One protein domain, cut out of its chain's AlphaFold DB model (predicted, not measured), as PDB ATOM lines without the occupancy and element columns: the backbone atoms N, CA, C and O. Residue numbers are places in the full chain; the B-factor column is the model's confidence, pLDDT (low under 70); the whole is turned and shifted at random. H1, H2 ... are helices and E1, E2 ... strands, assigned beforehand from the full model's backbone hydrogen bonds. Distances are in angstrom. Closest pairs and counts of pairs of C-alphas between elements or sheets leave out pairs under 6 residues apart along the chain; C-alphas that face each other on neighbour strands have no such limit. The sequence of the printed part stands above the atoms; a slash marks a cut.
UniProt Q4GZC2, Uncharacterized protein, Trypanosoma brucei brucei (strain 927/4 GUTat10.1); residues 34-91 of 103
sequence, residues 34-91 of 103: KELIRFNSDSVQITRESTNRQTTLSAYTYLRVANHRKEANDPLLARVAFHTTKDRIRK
ATOM      1  N   LYS A  34     233.099 506.085 485.673       76.20
ATOM      2  CA  LYS A  34     233.129 505.860 484.231       76.20
ATOM      3  C   LYS A  34     234.388 505.054 483.900       76.20
ATOM      4  O   LYS A  34     235.498 505.411 484.302       76.20
ATOM      5  N   GLU A  35     234.189 503.917 483.246       81.83
ATOM      6  CA  GLU A  35     235.246 503.007 482.808       81.83
ATOM      7  C   GLU A  35     235.147 502.878 481.283       81.83
ATOM      8  O   GLU A  35     234.073 502.578 480.761       81.83
ATOM      9  N   LEU A  36     236.255 503.107 480.570       84.34
ATOM     10  CA  LEU A  36     236.361 502.820 479.140       84.34
ATOM     11  C   LEU A  36     236.880 501.394 478.964       84.34
ATOM     12  O   LEU A  36     237.903 501.027 479.547       84.34
ATOM     13  N   ILE A  37     236.196 500.602 478.143       89.47
ATOM     14  CA  ILE A  37     236.463 499.172 477.974       89.47
ATOM     15  C   ILE A  37     236.783 498.906 476.507       89.47
ATOM     16  O   ILE A  37     235.988 499.238 475.629       89.47
ATOM     17  N   ARG A  38     237.949 498.316 476.240       93.10
ATOM     18  CA  ARG A  38     238.379 497.893 474.902       93.10
ATOM     19  C   ARG A  38     238.476 496.374 474.861       93.10
ATOM     20  O   ARG A  38     239.087 495.776 475.746       93.10
ATOM     21  N   PHE A  39     237.868 495.774 473.845       90.12
ATOM     22  CA  PHE A  39     237.826 494.329 473.652       90.12
ATOM     23  C   PHE A  39     238.854 493.908 472.608       90.12
ATOM     24  O   PHE A  39     238.865 494.441 471.501       90.12
ATOM     25  N   ASN A  40     239.670 492.927 472.968       91.04
ATOM     26  CA  ASN A  40     240.488 492.138 472.059       91.04
ATOM     27  C   ASN A  40     239.931 490.703 472.021       91.04
ATOM     28  O   ASN A  40     239.036 490.355 472.796       91.04
ATOM     29  N   SER A  41     240.474 489.856 471.146       89.32
ATOM     30  CA  SER A  41     239.992 488.483 470.926       89.32
ATOM     31  C   SER A  41     240.015 487.604 472.187       89.32
ATOM     32  O   SER A  41     239.132 486.774 472.377       89.32
ATOM     33  N   ASP A  42     241.004 487.789 473.062       90.98
ATOM     34  CA  ASP A  42     241.233 486.985 474.273       90.98
ATOM     35  C   ASP A  42     241.194 487.808 475.578       90.98
ATOM     36  O   ASP A  42     241.068 487.266 476.684       90.98
ATOM     37  N   SER A  43     241.275 489.134 475.461       88.69
ATOM     38  CA  SER A  43     241.544 490.047 476.568       88.69
ATOM     39  C   SER A  43     240.720 491.329 476.491       88.69
ATOM     40  O   SER A  43     240.268 491.765 475.438       88.69
ATOM     41  N   VAL A  44     240.502 491.946 477.647       88.66
ATOM     42  CA  VAL A  44     239.728 493.172 477.813       88.66
ATOM     43  C   VAL A  44     240.577 494.166 478.587       88.66
ATOM     44  O   VAL A  44     240.998 493.897 479.713       88.66
ATOM     45  N   GLN A  45     240.832 495.323 477.986       90.68
ATOM     46  CA  GLN A  45     241.558 496.417 478.618       90.68
ATOM     47  C   GLN A  45     240.564 497.423 479.185       90.68
ATOM     48  O   GLN A  45     239.737 497.982 478.464       90.68
ATOM     49  N   ILE A  46     240.658 497.669 480.485       87.32
ATOM     50  CA  ILE A  46     239.814 498.620 481.200       87.32
ATOM     51  C   ILE A  46     240.677 499.816 481.574       87.32
ATOM     52  O   ILE A  46     241.637 499.679 482.333       87.32
ATOM     53  N   THR A  47     240.316 500.988 481.060       83.61
ATOM     54  CA  THR A  47     240.945 502.261 481.421       83.61
ATOM     55  C   THR A  47     240.015 503.033 482.344       83.61
ATOM     56  O   THR A  47     238.865 503.313 481.999       83.61
ATOM     57  N   ARG A  48     240.503 503.379 483.538       80.58
ATOM     58  CA  ARG A  48     239.744 504.177 484.512       80.58
ATOM     59  C   ARG A  48     240.070 505.655 484.338       80.58
ATOM     60  O   ARG A  48     241.185 506.052 484.664       80.58
ATOM     61  N   GLU A  49     239.097 506.467 483.927       77.64
ATOM     62  CA  GLU A  49     239.286 507.912 483.686       77.64
ATOM     63  C   GLU A  49     239.914 508.626 484.896       77.64
ATOM     64  O   GLU A  49     240.903 509.334 484.762       77.64
ATOM     65  N   SER A  50     239.409 508.353 486.106       67.87
ATOM     66  CA  SER A  50     239.828 509.041 487.342       67.87
ATOM     67  C   SER A  50     241.298 508.863 487.744       67.87
ATOM     68  O   SER A  50     241.810 509.655 488.525       67.87
ATOM     69  N   THR A  51     241.963 507.796 487.293       72.01
ATOM     70  CA  THR A  51     243.351 507.494 487.695       72.01
ATOM     71  C   THR A  51     244.261 507.178 486.515       72.01
ATOM     72  O   THR A  51     245.421 506.840 486.732       72.01
ATOM     73  N   ASN A  52     243.727 507.238 485.289       76.94
ATOM     74  CA  ASN A  52     244.345 506.775 484.046       76.94
ATOM     75  C   ASN A  52     245.090 505.432 484.196       76.94
ATOM     76  O   ASN A  52     246.135 505.191 483.597       76.94
ATOM     77  N   ARG A  53     244.564 504.551 485.059       81.39
ATOM     78  CA  ARG A  53     245.105 503.208 485.263       81.39
ATOM     79  C   ARG A  53     244.465 502.278 484.250       81.39
ATOM     80  O   ARG A  53     243.236 502.188 484.190       81.39
ATOM     81  N   GLN A  54     245.311 501.584 483.502       84.95
ATOM     82  CA  GLN A  54     244.911 500.536 482.575       84.95
ATOM     83  C   GLN A  54     245.091 499.181 483.252       84.95
ATOM     84  O   GLN A  54     246.149 498.881 483.803       84.95
ATOM     85  N   THR A  55     244.040 498.370 483.241       85.63
ATOM     86  CA  THR A  55     244.084 496.983 483.708       85.63
ATOM     87  C   THR A  55     243.637 496.075 482.581       85.63
ATOM     88  O   THR A  55     242.535 496.251 482.065       85.63
ATOM     89  N   THR A  56     244.462 495.094 482.234       89.76
ATOM     90  CA  THR A  56     244.119 494.056 481.257       89.76
ATOM     91  C   THR A  56     243.607 492.826 481.996       89.76
ATOM     92  O   THR A  56     244.258 492.337 482.918       89.76
ATOM     93  N   LEU A  57     242.437 492.331 481.609       87.04
ATOM     94  CA  LEU A  57     241.828 491.104 482.122       87.04
ATOM     95  C   LEU A  57     241.620 490.127 480.965       87.04
ATOM     96  O   LEU A  57     241.459 490.554 479.826       87.04
ATOM     97  N   SER A  58     241.554 488.825 481.236       89.11
ATOM     98  CA  SER A  58     241.044 487.887 480.230       89.11
ATOM     99  C   SER A  58     239.552 488.124 479.986       89.11
ATOM    100  O   SER A  58     238.827 488.529 480.906       89.11
ATOM    101  N   ALA A  59     239.070 487.837 478.775       89.50
ATOM    102  CA  ALA A  59     237.656 488.001 478.419       89.50
ATOM    103  C   ALA A  59     236.717 487.245 479.380       89.50
ATOM    104  O   ALA A  59     235.705 487.786 479.828       89.50
ATOM    105  N   TYR A  60     237.109 486.035 479.787       92.08
ATOM    106  CA  TYR A  60     236.374 485.229 480.764       92.08
ATOM    107  C   TYR A  60     236.295 485.893 482.151       92.08
ATOM    108  O   TYR A  60     235.222 485.963 482.755       92.08
ATOM    109  N   THR A  61     237.414 486.429 482.652       88.29
ATOM    110  CA  THR A  61     237.447 487.111 483.959       88.29
ATOM    111  C   THR A  61     236.601 488.376 483.931       88.29
ATOM    112  O   THR A  61     235.857 488.642 484.875       88.29
ATOM    113  N   TYR A  62     236.678 489.135 482.835       88.21
ATOM    114  CA  TYR A  62     235.847 490.314 482.638       88.21
ATOM    115  C   TYR A  62     234.355 489.964 482.672       88.21
ATOM    116  O   TYR A  62     233.621 490.583 483.440       88.21
ATOM    117  N   LEU A  63     233.918 488.948 481.918       86.27
ATOM    118  CA  LEU A  63     232.515 488.521 481.894       86.27
ATOM    119  C   LEU A  63     232.026 488.110 483.289       86.27
ATOM    120  O   LEU A  63     230.955 488.539 483.716       86.27
ATOM    121  N   ARG A  64     232.837 487.352 484.035       87.22
ATOM    122  CA  ARG A  64     232.527 486.959 485.418       87.22
ATOM    123  C   ARG A  64     232.336 488.175 486.329       87.22
ATOM    124  O   ARG A  64     231.359 488.248 487.069       87.22
ATOM    125  N   VAL A  65     233.253 489.142 486.272       82.34
ATOM    126  CA  VAL A  65     233.176 490.370 487.080       82.34
ATOM    127  C   VAL A  65     231.985 491.232 486.657       82.34
ATOM    128  O   VAL A  65     231.276 491.753 487.516       82.34
ATOM    129  N   ALA A  66     231.741 491.374 485.354       84.10
ATOM    130  CA  ALA A  66     230.618 492.131 484.815       84.10
ATOM    131  C   ALA A  66     229.270 491.519 485.230       84.10
ATOM    132  O   ALA A  66     228.377 492.259 485.638       84.10
ATOM    133  N   ASN A  67     229.145 490.188 485.209       82.61
ATOM    134  CA  ASN A  67     227.943 489.487 485.664       82.61
ATOM    135  C   ASN A  67     227.717 489.678 487.167       82.61
ATOM    136  O   ASN A  67     226.634 490.102 487.554       82.61
ATOM    137  N   HIS A  68     228.745 489.519 488.006       76.76
ATOM    138  CA  HIS A  68     228.609 489.786 489.444       76.76
ATOM    139  C   HIS A  68     228.264 491.249 489.754       76.76
ATOM    140  O   HIS A  68     227.480 491.525 490.661       76.76
ATOM    141  N   ARG A  69     228.813 492.208 488.993       73.28
ATOM    142  CA  ARG A  69     228.433 493.626 489.111       73.28
ATOM    143  C   ARG A  69     226.970 493.847 488.716       73.28
ATOM    144  O   ARG A  69     226.314 494.664 489.350       73.28
ATOM    145  N   LYS A  70     226.456 493.154 487.696       70.68
ATOM    146  CA  LYS A  70     225.038 493.231 487.306       70.68
ATOM    147  C   LYS A  70     224.132 492.613 488.363       70.68
ATOM    148  O   LYS A  70     223.195 493.275 488.780       70.68
ATOM    149  N   GLU A  71     224.453 491.419 488.850       66.23
ATOM    150  CA  GLU A  71     223.687 490.738 489.902       66.23
ATOM    151  C   GLU A  71     223.611 491.572 491.186       66.23
ATOM    152  O   GLU A  71     222.550 491.681 491.791       66.23
ATOM    153  N   ALA A  72     224.713 492.225 491.569       67.06
ATOM    154  CA  ALA A  72     224.743 493.120 492.725       67.06
ATOM    155  C   ALA A  72     223.901 494.396 492.535       67.06
ATOM    156  O   ALA A  72     223.474 494.996 493.520       67.06
ATOM    157  N   ASN A  73     223.685 494.820 491.287       64.70
ATOM    158  CA  ASN A  73     222.874 495.989 490.953       64.70
ATOM    159  C   ASN A  73     221.436 495.632 490.548       64.70
ATOM    160  O   ASN A  73     220.637 496.549 490.381       64.70
ATOM    161  N   ASP A  74     221.094 494.350 490.389       64.13
ATOM    162  CA  ASP A  74     219.744 493.916 490.048       64.13
ATOM    163  C   ASP A  74     218.878 493.863 491.323       64.13
ATOM    164  O   ASP A  74     219.032 492.959 492.159       64.13
ATOM    165  N   PRO A  75     217.943 494.815 491.504       61.29
ATOM    166  CA  PRO A  75     217.079 494.824 492.675       61.29
ATOM    167  C   PRO A  75     216.166 493.593 492.729       61.29
ATOM    168  O   PRO A  75     215.735 493.225 493.823       61.29
ATOM    169  N   LEU A  76     215.867 492.937 491.600       64.02
ATOM    170  CA  LEU A  76     215.020 491.744 491.567       64.02
ATOM    171  C   LEU A  76     215.740 490.547 492.193       64.02
ATOM    172  O   LEU A  76     215.167 489.876 493.055       64.02
ATOM    173  N   LEU A  77     217.012 490.332 491.846       56.46
ATOM    174  CA  LEU A  77     217.844 489.292 492.463       56.46
ATOM    175  C   LEU A  77     218.075 489.574 493.954       56.46
ATOM    176  O   LEU A  77     217.964 488.662 494.781       56.46
ATOM    177  N   ALA A  78     218.286 490.842 494.326       57.88
ATOM    178  CA  ALA A  78     218.360 491.242 495.729       57.88
ATOM    179  C   ALA A  78     217.042 490.957 496.471       57.88
ATOM    180  O   ALA A  78     217.051 490.447 497.594       57.88
ATOM    181  N   ARG A  79     215.891 491.224 495.839       56.83
ATOM    182  CA  ARG A  79     214.567 490.965 496.420       56.83
ATOM    183  C   ARG A  79     214.344 489.472 496.664       56.83
ATOM    184  O   ARG A  79     213.908 489.114 497.759       56.83
ATOM    185  N   VAL A  80     214.712 488.598 495.722       55.23
ATOM    186  CA  VAL A  80     214.659 487.134 495.926       55.23
ATOM    187  C   VAL A  80     215.571 486.705 497.089       55.23
ATOM    188  O   VAL A  80     215.165 485.894 497.927       55.23
ATOM    189  N   ALA A  81     216.758 487.305 497.233       56.25
ATOM    190  CA  ALA A  81     217.636 487.047 498.379       56.25
ATOM    191  C   ALA A  81     217.030 487.511 499.728       56.25
ATOM    192  O   ALA A  81     217.153 486.815 500.741       56.25
ATOM    193  N   PHE A  82     216.307 488.637 499.769       54.71
ATOM    194  CA  PHE A  82     215.611 489.088 500.985       54.71
ATOM    195  C   PHE A  82     214.406 488.215 501.360       54.71
ATOM    196  O   PHE A  82     214.132 488.029 502.549       54.71
ATOM    197  N   HIS A  83     213.701 487.639 500.384       61.65
ATOM    198  CA  HIS A  83     212.619 486.698 500.683       61.65
ATOM    199  C   HIS A  83     213.161 485.378 501.254       61.65
ATOM    200  O   HIS A  83     212.642 484.889 502.256       61.65
ATOM    201  N   THR A  84     214.266 484.853 500.717       59.65
ATOM    202  CA  THR A  84     214.834 483.577 501.199       59.65
ATOM    203  C   THR A  84     215.559 483.685 502.543       59.65
ATOM    204  O   THR A  84     215.608 482.710 503.296       59.65
ATOM    205  N   THR A  85     216.095 484.853 502.911       56.86
ATOM    206  CA  THR A  85     216.730 485.033 504.233       56.86
ATOM    207  C   THR A  85     215.721 485.002 505.377       56.86
ATOM    208  O   THR A  85     216.024 484.412 506.418       56.86
ATOM    209  N   LYS A  86     214.502 485.530 505.186       58.85
ATOM    210  CA  LYS A  86     213.439 485.406 506.201       58.85
ATOM    211  C   LYS A  86     213.065 483.943 506.461       58.85
ATOM    212  O   LYS A  86     212.823 483.593 507.616       58.85
ATOM    213  N   ASP A  87     213.117 483.085 505.444       54.27
ATOM    214  CA  ASP A  87     212.832 481.655 505.611       54.27
ATOM    215  C   ASP A  87     214.030 480.846 506.122       54.27
ATOM    216  O   ASP A  87     213.859 479.939 506.942       54.27
ATOM    217  N   ARG A  88     215.263 481.200 505.742       52.12
ATOM    218  CA  ARG A  88     216.453 480.488 506.236       52.12
ATOM    219  C   ARG A  88     216.734 480.759 507.719       52.12
ATOM    220  O   ARG A  88     217.255 479.871 508.394       52.12
ATOM    221  N   ILE A  89     216.365 481.930 508.247       61.25
ATOM    222  CA  ILE A  89     216.535 482.240 509.678       61.25
ATOM    223  C   ILE A  89     215.527 481.458 510.535       61.25
ATOM    224  O   ILE A  89     215.916 480.900 511.557       61.25
ATOM    225  N   ARG A  90     214.263 481.318 510.105       56.92
ATOM    226  CA  ARG A  90     213.243 480.599 510.899       56.92
ATOM    227  C   ARG A  90     213.505 479.094 511.039       56.92
ATOM    228  O   ARG A  90     212.939 478.465 511.927       56.92
ATOM    229  N   LYS A  91     214.329 478.492 510.174       60.89
ATOM    230  CA  LYS A  91     214.504 477.027 510.113       60.89
ATOM    231  C   LYS A  91     215.717 476.487 510.869       60.89
ATOM    232  O   LYS A  91     215.792 475.274 511.062       60.89
TER     233      LYS A  91
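AT A GLANCE: This is residues 34 to 91 of the 103 residues of an uncharacterized protein of Trypanosoma brucei brucei (strain 927/4 GUTat10.1) (UniProt Q4GZC2). A small head, the three-stranded hairpin sheet E1 E2 E3, has a long two-part helical arm at one end: H1 rises from the sheet, and H2 continues the arm at a sharp corner. Residues 66 to 91 stick out and make most of the length. The printed part has 58 residues, with three named strands followed by two named helices; the sheet is antiparallel in the order E1 - E2 - E3, and the class is mixed. The whole is extended, with a radius of gyration of the C-alphas of 16.7 A and spans of 48 by 25 by 15 A.

IN THESE COORDINATES: Find C-alpha 35 at (235.246, 503.007, 482.808), where E1, residues 35 to 39, begins. E2 is residues 43 to 48, 16.3 A long, and E3 is residues 53 to 58, 16.6 A. H1, residues 59 to 73, starts at (237.656, 488.001, 478.419) and runs 21.0 A. H2, residues 75 to 90, runs 23.4 A to C-alpha 90 at (213.243, 480.599, 510.899).

HOW THE PARTS SIT: E1, E2 and E3 form a meander, each strand the antiparallel neighbour of the one before. Look at N 38 and O 45, 2.9 A, in the hairpin E1 and E2, and at N 46 and O 55, 2.8 A, in the hairpin E2 and E3. H1 is on the sheet through residues 59 to 65 and stands up from it; C-alphas 43 and 59 are the closest of E2 and H1, 4.8 A. H1 and H2 only just touch, only at the corner, with 3 pairs of C-alphas within 8 A, the closest Glu 71 and Leu 77, 6.5 A. Their tilt is steep at 69.9 degrees, only just short of about perpendicular, the same way. Every O i to N i+4 pair is within hydrogen-bond range in H1, and 9 of 12 in H2.

THE WHOLE: The C-alphas of Asn 52 and Lys 91, the two farthest apart, are 49.5 A from each other. The printed part has no cut, and its four links are tight. Confidence is under 70 at residue 50 and residues 71 to 91; H2 has a mean pLDDT of 58.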